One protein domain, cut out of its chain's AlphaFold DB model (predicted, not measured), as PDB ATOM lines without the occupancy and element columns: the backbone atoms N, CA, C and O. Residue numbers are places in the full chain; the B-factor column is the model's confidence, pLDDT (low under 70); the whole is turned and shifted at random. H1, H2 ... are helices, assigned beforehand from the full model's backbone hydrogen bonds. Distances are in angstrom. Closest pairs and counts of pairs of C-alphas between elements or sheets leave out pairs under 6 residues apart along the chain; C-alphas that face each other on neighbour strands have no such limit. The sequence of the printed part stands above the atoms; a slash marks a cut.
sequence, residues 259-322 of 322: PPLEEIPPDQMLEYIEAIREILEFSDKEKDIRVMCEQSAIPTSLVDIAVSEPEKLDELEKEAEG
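This is residues 259 to 322 of the 322 residues of an uncharacterized protein of Desulfobacteraceae bacterium (UniProt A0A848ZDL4). A long helix, H1, spans one side of a compact cluster, and the three shorter helices H2, H3 and H4 pack on it in turn from its last residues back towards its first. The printed part has 64 residues with four named helices, H1 to H4 in chain order, and no named strand; it is all helix. The radius of gyration of the C-alphas is 10.8 A; the spans are 31 by 21 by 17 A.

H1, residues 266 to 282, begins at C-alpha 266 (147.157, -56.014, 33.678) and is 24.8 A long. H2 is residues 286 to 295, 14.3 A, and H3 residues 300 to 308, 11.9 A. H4, residues 310 to 321, 17.3 A, ends at C-alpha 321 (144.606, -61.119, 29.167).

H1 touches H2 with residues 276 to 280 alone, closest C-alphas Ile 279 and Ile 289, 6.4 A. It touches H3 with 272 to 276 alone, closest C-alphas Ile 276 and Val 303, 7.4 A. It touches H4 with 266 to 273 alone, closest C-alphas Pro 266 and Ala 320, 4.6 A. H2 and H3 form a helical hairpin at a shallow tilt of 23 degrees. H2 and H4 are apart. In all four helices every O i to N i+4 pair is within hydrogen-bond range.

The C-alphas farthest apart, of Lys 287 and Gly 322, are 32.3 A apart. The printed part has no cut; the three links between helices are tight. Residue 322 alone has pLDDT under 70.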
ATOM      1  N   PRO A 259     145.232 -49.379  45.075       85.50
ATOM      2  CA  PRO A 259     145.231 -48.604  43.836       85.50
ATOM      3  C   PRO A 259     143.835 -48.548  43.181       85.50
ATOM      4  O   PRO A 259     143.074 -49.521  43.251       85.50
ATOM      5  N   PRO A 260     143.479 -47.428  42.522       85.56
ATOM      6  CA  PRO A 260     142.269 -47.358  41.709       85.56
ATOM      7  C   PRO A 260     142.371 -48.325  40.524       85.56
ATOM      8  O   PRO A 260     143.468 -48.635  40.062       85.56
ATOM      9  N   LEU A 261     141.221 -48.795  40.029       81.94
ATOM     10  CA  LEU A 261     141.124 -49.847  39.010       81.94
ATOM     11  C   LEU A 261     141.970 -49.543  37.761       81.94
ATOM     12  O   LEU A 261     142.607 -50.432  37.208       81.94
ATOM     13  N   GLU A 262     142.013 -48.280  37.349       84.31
ATOM     14  CA  GLU A 262     142.725 -47.809  36.159       84.31
ATOM     15  C   GLU A 262     144.253 -47.789  36.321       84.31
ATOM     16  O   GLU A 262     144.977 -47.704  35.327       84.31
ATOM     17  N   GLU A 263     144.750 -47.840  37.557       87.38
ATOM     18  CA  GLU A 263     146.182 -47.855  37.873       87.38
ATOM     19  C   GLU A 263     146.712 -49.264  38.149       87.38
ATOM     20  O   GLU A 263     147.920 -49.425  38.317       87.38
ATOM     21  N   ILE A 264     145.840 -50.277  38.175       87.44
ATOM     22  CA  ILE A 264     146.234 -51.674  38.359       87.44
ATOM     23  C   ILE A 264     146.833 -52.188  37.038       87.44
ATOM     24  O   ILE A 264     146.131 -52.248  36.025       87.44
ATOM     25  N   PRO A 265     148.121 -52.578  37.012       89.88
ATOM     26  CA  PRO A 265     148.731 -53.196  35.840       89.88
ATOM     27  C   PRO A 265     147.997 -54.489  35.433       89.88
ATOM     28  O   PRO A 265     147.560 -55.219  36.321       89.88
ATOM     29  N   PRO A 266     147.885 -54.823  34.132       87.56
ATOM     30  CA  PRO A 266     147.157 -56.014  33.678       87.56
ATOM     31  C   PRO A 266     147.602 -57.327  34.340       87.56
ATOM     32  O   PRO A 266     146.776 -58.163  34.681       87.56
ATOM     33  N   ASP A 267     148.900 -57.492  34.591       87.06
ATOM     34  CA  ASP A 267     149.466 -58.641  35.302       87.06
ATOM     35  C   ASP A 267     148.992 -58.719  36.763       87.06
ATOM     36  O   ASP A 267     148.566 -59.780  37.211       87.06
ATOM     37  N   GLN A 268     148.976 -57.592  37.480       88.25
ATOM     38  CA  GLN A 268     148.463 -57.530  38.855       88.25
ATOM     39  C   GLN A 268     146.936 -57.649  38.917       88.25
ATOM     40  O   GLN A 268     146.397 -58.192  39.877       88.25
ATOM     41  N   MET A 269     146.227 -57.166  37.892       89.56
ATOM     42  CA  MET A 269     144.774 -57.296  37.772       89.56
ATOM     43  C   MET A 269     144.366 -58.771  37.759       89.56
ATOM     44  O   MET A 269     143.464 -59.162  38.496       89.56
ATOM     45  N   LEU A 270     145.068 -59.592  36.974       88.00
ATOM     46  CA  LEU A 270     144.825 -61.032  36.899       88.00
ATOM     47  C   LEU A 270     145.120 -61.730  38.233       88.00
ATOM     48  O   LEU A 270     144.296 -62.517  38.692       88.00
ATOM     49  N   GLU A 271     146.227 -61.385  38.900       89.38
ATOM     50  CA  GLU A 271     146.558 -61.917  40.233       89.38
ATOM     51  C   GLU A 271     145.472 -61.581  41.274       89.38
ATOM     52  O   GLU A 271     145.055 -62.445  42.050       89.38
ATOM     53  N   TYR A 272     144.966 -60.343  41.278       91.06
ATOM     54  CA  TYR A 272     143.889 -59.940  42.183       91.06
ATOM     55  C   TYR A 272     142.558 -60.629  41.860       91.06
ATOM     56  O   TYR A 272     141.853 -61.029  42.787       91.06
ATOM     57  N   ILE A 273     142.204 -60.798  40.583       89.31
ATOM     58  CA  ILE A 273     140.971 -61.490  40.167       89.31
ATOM     59  C   ILE A 273     141.024 -62.978  40.535       89.31
ATOM     60  O   ILE A 273     140.035 -63.513  41.044       89.31
ATOM     61  N   GLU A 274     142.169 -63.639  40.346       90.56
ATOM     62  CA  GLU A 274     142.372 -65.035  40.755       90.56
ATOM     63  C   GLU A 274     142.227 -65.187  42.277       90.56
ATOM     64  O   GLU A 274     141.453 -66.028  42.744       90.56
ATOM     65  N   ALA A 275     142.865 -64.305  43.054       90.62
ATOM     66  CA  ALA A 275     142.744 -64.295  44.511       90.62
ATOM     67  C   ALA A 275     141.301 -64.031  44.987       90.62
ATOM     68  O   ALA A 275     140.836 -64.653  45.943       90.62
ATOM     69  N   ILE A 276     140.556 -63.142  44.316       90.69
ATOM     70  CA  ILE A 276     139.132 -62.903  44.601       90.69
ATOM     71  C   ILE A 276     138.305 -64.165  44.341       90.69
ATOM     72  O   ILE A 276     137.451 -64.508  45.160       90.69
ATOM     73  N   ARG A 277     138.536 -64.862  43.223       89.50
ATOM     74  CA  ARG A 277     137.807 -66.094  42.886       89.50
ATOM     75  C   ARG A 277     138.084 -67.206  43.887       89.50
ATOM     76  O   ARG A 277     137.136 -67.846  44.332       89.50
ATOM     77  N   GLU A 278     139.336 -67.361  44.313       91.25
ATOM     78  CA  GLU A 278     139.693 -68.281  45.396       91.25
ATOM     79  C   GLU A 278     138.916 -67.943  46.681       91.25
ATOM     80  O   GLU A 278     138.294 -68.816  47.284       91.25
ATOM     81  N   ILE A 279     138.853 -66.665  47.075       90.44
ATOM     82  CA  ILE A 279     138.099 -66.228  48.263       90.44
ATOM     83  C   ILE A 279     136.587 -66.490  48.122       90.44
ATOM     84  O   ILE A 279     135.951 -66.923  49.088       90.44
ATOM     85  N   LEU A 280     136.007 -66.267  46.939       88.38
ATOM     86  CA  LEU A 280     134.589 -66.531  46.655       88.38
ATOM     87  C   LEU A 280     134.243 -68.029  46.677       88.38
ATOM     88  O   LEU A 280     133.104 -68.386  46.980       88.38
ATOM     89  N   GLU A 281     135.205 -68.917  46.416       88.81
ATOM     90  CA  GLU A 281     135.029 -70.363  46.615       88.81
ATOM     91  C   GLU A 281     134.981 -70.746  48.105       88.81
ATOM     92  O   GLU A 281     134.326 -71.727  48.474       88.81
ATOM     93  N   PHE A 282     135.632 -69.968  48.978       88.75
ATOM     94  CA  PHE A 282     135.661 -70.211  50.424       88.75
ATOM     95  C   PHE A 282     134.447 -69.656  51.182       88.75
ATOM     96  O   PHE A 282     134.072 -70.226  52.213       88.75
ATOM     97  N   SER A 283     133.833 -68.559  50.725       87.12
ATOM     98  CA  SER A 283     132.670 -67.954  51.391       87.12
ATOM     99  C   SER A 283     131.739 -67.230  50.421       87.12
ATOM    100  O   SER A 283     132.186 -66.491  49.554       87.12
ATOM    101  N   ASP A 284     130.428 -67.371  50.639       85.88
ATOM    102  CA  ASP A 284     129.353 -66.665  49.929       85.88
ATOM    103  C   ASP A 284     128.827 -65.436  50.699       85.88
ATOM    104  O   ASP A 284     127.948 -64.708  50.228       85.88
ATOM    105  N   LYS A 285     129.346 -65.181  51.907       91.12
ATOM    106  CA  LYS A 285     128.938 -64.045  52.741       91.12
ATOM    107  C   LYS A 285     129.799 -62.833  52.438       91.12
ATOM    108  O   LYS A 285     130.972 -62.805  52.797       91.12
ATOM    109  N   GLU A 286     129.176 -61.779  51.914       87.88
ATOM    110  CA  GLU A 286     129.831 -60.505  51.574       87.88
ATOM    111  C   GLU A 286     130.772 -59.988  52.675       87.88
ATOM    112  O   GLU A 286     131.892 -59.567  52.401       87.88
ATOM    113  N   LYS A 287     130.340 -60.045  53.938       89.50
ATOM    114  CA  LYS A 287     131.155 -59.578  55.063       89.50
ATOM    115  C   LYS A 287     132.454 -60.376  55.223       89.50
ATOM    116  O   LYS A 287     133.483 -59.781  55.525       89.50
ATOM    117  N   ASP A 288     132.399 -61.693  55.043       88.75
ATOM    118  CA  ASP A 288     133.563 -62.569  55.192       88.75
ATOM    119  C   ASP A 288     134.494 -62.415  53.975       88.75
ATOM    120  O   ASP A 288     135.703 -62.302  54.155       88.75
ATOM    121  N   ILE A 289     133.927 -62.280  52.768       87.00
ATOM    122  CA  ILE A 289     134.664 -61.985  51.525       87.00
ATOM    123  C   ILE A 289     135.451 -60.677  51.663       87.00
ATOM    124  O   ILE A 289     136.656 -60.658  51.441       87.00
ATOM    125  N   ARG A 290     134.803 -59.589  52.099       88.88
ATOM    126  CA  ARG A 290     135.461 -58.281  52.268       88.88
ATOM    127  C   ARG A 290     136.624 -58.336  53.260       88.88
ATOM    128  O   ARG A 290     137.674 -57.772  52.979       88.88
ATOM    129  N   VAL A 291     136.461 -59.044  54.381       89.44
ATOM    130  CA  VAL A 291     137.529 -59.213  55.385       89.44
ATOM    131  C   VAL A 291     138.695 -60.034  54.831       89.44
ATOM    132  O   VAL A 291     139.849 -59.691  55.073       89.44
ATOM    133  N   MET A 292     138.417 -61.108  54.090       88.69
ATOM    134  CA  MET A 292     139.462 -61.942  53.488       88.69
ATOM    135  C   MET A 292     140.210 -61.194  52.378       88.69
ATOM    136  O   MET A 292     141.435 -61.241  52.338       88.69
ATOM    137  N   CYS A 293     139.504 -60.438  51.534       88.94
ATOM    138  CA  CYS A 293     140.126 -59.612  50.501       88.94
ATOM    139  C   CYS A 293     140.997 -58.495  51.099       88.94
ATOM    140  O   CYS A 293     142.100 -58.255  50.610       88.94
ATOM    141  N   GLU A 294     140.553 -57.860  52.189       86.81
ATOM    142  CA  GLU A 294     141.342 -56.867  52.931       86.81
ATOM    143  C   GLU A 294     142.626 -57.487  53.521       86.81
ATOM    144  O   GLU A 294     143.707 -56.909  53.409       86.81
ATOM    145  N   GLN A 295     142.546 -58.696  54.092       86.94
ATOM    146  CA  GLN A 295     143.713 -59.429  54.611       86.94
ATOM    147  C   GLN A 295     144.707 -59.840  53.517       86.94
ATOM    148  O   GLN A 295     145.906 -59.923  53.784       86.94
ATOM    149  N   SER A 296     144.211 -60.073  52.302       88.12
ATOM    150  CA  SER A 296     145.007 -60.413  51.119       88.12
ATOM    151  C   SER A 296     145.492 -59.184  50.337       88.12
ATOM    152  O   SER A 296     146.041 -59.342  49.250       88.12
ATOM    153  N   ALA A 297     145.316 -57.971  50.880       87.56
ATOM    154  CA  ALA A 297     145.706 -56.706  50.249       87.56
ATOM    155  C   ALA A 297     145.109 -56.500  48.840       87.56
ATOM    156  O   ALA A 297     145.731 -55.882  47.974       87.56
ATOM    157  N   ILE A 298     143.902 -57.021  48.613       89.69
ATOM    158  CA  ILE A 298     143.178 -56.871  47.351       89.69
ATOM    159  C   ILE A 298     142.530 -55.476  47.316       89.69
ATOM    160  O   ILE A 298     141.848 -55.110  48.281       89.69
ATOM    161  N   PRO A 299     142.693 -54.698  46.227       91.00
ATOM    162  CA  PRO A 299     142.119 -53.360  46.113       91.00
ATOM    163  C   PRO A 299     140.602 -53.358  46.319       91.00
ATOM    164  O   PRO A 299     139.873 -54.142  45.710       91.00
ATOM    165  N   THR A 300     140.108 -52.437  47.146       89.88
ATOM    166  CA  THR A 300     138.680 -52.327  47.490       89.88
ATOM    167  C   THR A 300     137.814 -52.102  46.249       89.88
ATOM    168  O   THR A 300     136.713 -52.637  46.174       89.88
ATOM    169  N   SER A 301     138.331 -51.385  45.246       88.62
ATOM    170  CA  SER A 301     137.686 -51.183  43.942       88.62
ATOM    171  C   SER A 301     137.331 -52.505  43.249       88.62
ATOM    172  O   SER A 301     136.219 -52.654  42.748       88.62
ATOM    173  N   LEU A 302     138.234 -53.489  43.277       87.56
ATOM    174  CA  LEU A 302     138.000 -54.821  42.716       87.56
ATOM    175  C   LEU A 302     137.072 -55.665  43.587       87.56
ATOM    176  O   LEU A 302     136.214 -56.369  43.061       87.56
ATOM    177  N   VAL A 303     137.194 -55.558  44.913       89.00
ATOM    178  CA  VAL A 303     136.287 -56.241  45.850       89.00
ATOM    179  C   VAL A 303     134.844 -55.763  45.664       89.00
ATOM    180  O   VAL A 303     133.921 -56.576  45.658       89.00
ATOM    181  N   ASP A 304     134.633 -54.458  45.475       89.44
ATOM    182  CA  ASP A 304     133.308 -53.876  45.248       89.44
ATOM    183  C   ASP A 304     132.674 -54.363  43.938       89.44
ATOM    184  O   ASP A 304     131.480 -54.685  43.926       89.44
ATOM    185  N   ILE A 305     133.465 -54.473  42.865       88.31
ATOM    186  CA  ILE A 305     133.036 -55.029  41.570       88.31
ATOM    187  C   ILE A 305     132.714 -56.515  41.722       88.31
ATOM    188  O   ILE A 305     131.644 -56.946  41.306       88.31
ATOM    189  N   ALA A 306     133.575 -57.294  42.375       86.25
ATOM    190  CA  ALA A 306     133.361 -58.725  42.562       86.25
ATOM    191  C   ALA A 306     132.076 -59.050  43.345       86.25
ATOM    192  O   ALA A 306     131.387 -60.020  43.037       86.25
ATOM    193  N   VAL A 307     131.740 -58.229  44.344       85.25
ATOM    194  CA  VAL A 307     130.533 -58.404  45.167       85.25
ATOM    195  C   VAL A 307     129.274 -57.886  44.466       85.25
ATOM    196  O   VAL A 307     128.210 -58.493  44.596       85.25
ATOM    197  N   SER A 308     129.361 -56.760  43.753       86.19
ATOM    198  CA  SER A 308     128.177 -56.054  43.233       86.19
ATOM    199  C   SER A 308     127.871 -56.367  41.768       86.19
ATOM    200  O   SER A 308     126.710 -56.335  41.363       86.19
ATOM    201  N   GLU A 309     128.902 -56.637  40.969       87.75
ATOM    202  CA  GLU A 309     128.850 -56.725  39.507       87.75
ATOM    203  C   GLU A 309     129.785 -57.837  38.981       87.75
ATOM    204  O   GLU A 309     130.762 -57.554  38.286       87.75
ATOM    205  N   PRO A 310     129.501 -59.120  39.278       82.38
ATOM    206  CA  PRO A 310     130.396 -60.231  38.941       82.38
ATOM    207  C   PRO A 310     130.668 -60.360  37.432       82.38
ATOM    208  O   PRO A 310     131.774 -60.708  37.042       82.38
ATOM    209  N   GLU A 311     129.705 -60.003  36.574       85.81
ATOM    210  CA  GLU A 311     129.891 -60.008  35.113       85.81
ATOM    211  C   GLU A 311     130.963 -59.002  34.652       85.81
ATOM    212  O   GLU A 311     131.684 -59.272  33.695       85.81
ATOM    213  N   LYS A 312     131.128 -57.871  35.358       85.56
ATOM    214  CA  LYS A 312     132.185 -56.889  35.061       85.56
ATOM    215  C   LYS A 312     133.570 -57.369  35.484       85.56
ATOM    216  O   LYS A 312     134.559 -56.956  34.888       85.56
ATOM    217  N   LEU A 313     133.656 -58.240  36.492       87.50
ATOM    218  CA  LEU A 313     134.921 -58.860  36.886       87.50
ATOM    219  C   LEU A 313     135.468 -59.743  35.749       87.50
ATOM    220  O   LEU A 313     136.662 -59.706  35.464       87.50
ATOM    221  N   ASP A 314     134.585 -60.466  35.051       86.56
ATOM    222  CA  ASP A 314     134.940 -61.300  33.892       86.56
ATOM    223  C   ASP A 314     135.343 -60.473  32.657       86.56
ATOM    224  O   ASP A 314     136.117 -60.932  31.814       86.56
ATOM    225  N   GLU A 315     134.790 -59.267  32.504       87.12
ATOM    226  CA  GLU A 315     135.196 -58.324  31.455       87.12
ATOM    227  C   GLU A 315     136.607 -57.784  31.717       87.12
ATOM    228  O   GLU A 315     137.440 -57.808  30.812       87.12
ATOM    229  N   LEU A 316     136.900 -57.393  32.962       86.69
ATOM    230  CA  LEU A 316     138.223 -56.908  33.375       86.69
ATOM    231  C   LEU A 316     139.316 -57.972  33.234       86.69
ATOM    232  O   LEU A 316     140.431 -57.649  32.834       86.69
ATOM    233  N   GLU A 317     139.001 -59.238  33.521       86.75
ATOM    234  CA  GLU A 317     139.923 -60.358  33.298       86.75
ATOM    235  C   GLU A 317     140.285 -60.488  31.811       86.75
ATOM    236  O   GLU A 317     141.460 -60.498  31.454       86.75
ATOM    237  N   LYS A 318     139.284 -60.496  30.921       87.06
ATOM    238  CA  LYS A 318     139.510 -60.598  29.467       87.06
ATOM    239  C   LYS A 318     140.286 -59.413  28.907       87.06
ATOM    240  O   LYS A 318     141.118 -59.596  28.025       87.06
ATOM    241  N   GLU A 319     140.001 -58.205  29.387       85.06
ATOM    242  CA  GLU A 319     140.735 -57.003  28.984       85.06
ATOM    243  C   GLU A 319     142.198 -57.038  29.451       85.06
ATOM    244  O   GLU A 319     143.074 -56.528  28.749       85.06
ATOM    245  N   ALA A 320     142.482 -57.668  30.595       83.38
ATOM    246  CA  ALA A 320     143.834 -57.832  31.116       83.38
ATOM    247  C   ALA A 320     144.634 -58.967  30.434       83.38
ATOM    248  O   ALA A 320     145.860 -58.877  30.358       83.38
ATOM    249  N   GLU A 321     143.971 -60.005  29.904       83.56
ATOM    250  CA  GLU A 321     144.606 -61.119  29.167       83.56
ATOM    251  C   GLU A 321     145.098 -60.745  27.751       83.56
ATOM    252  O   GLU A 321     146.040 -61.374  27.251       83.56
ATOM    253  N   GLY A 322     144.520 -59.701  27.137       65.12
ATOM    254  CA  GLY A 322     144.911 -59.164  25.822       65.12
ATOM    255  C   GLY A 322     144.062 -59.628  24.640       65.12
ATOM    256  O   GLY A 322     144.105 -60.828  24.286       65.12
TER     257      GLY A 322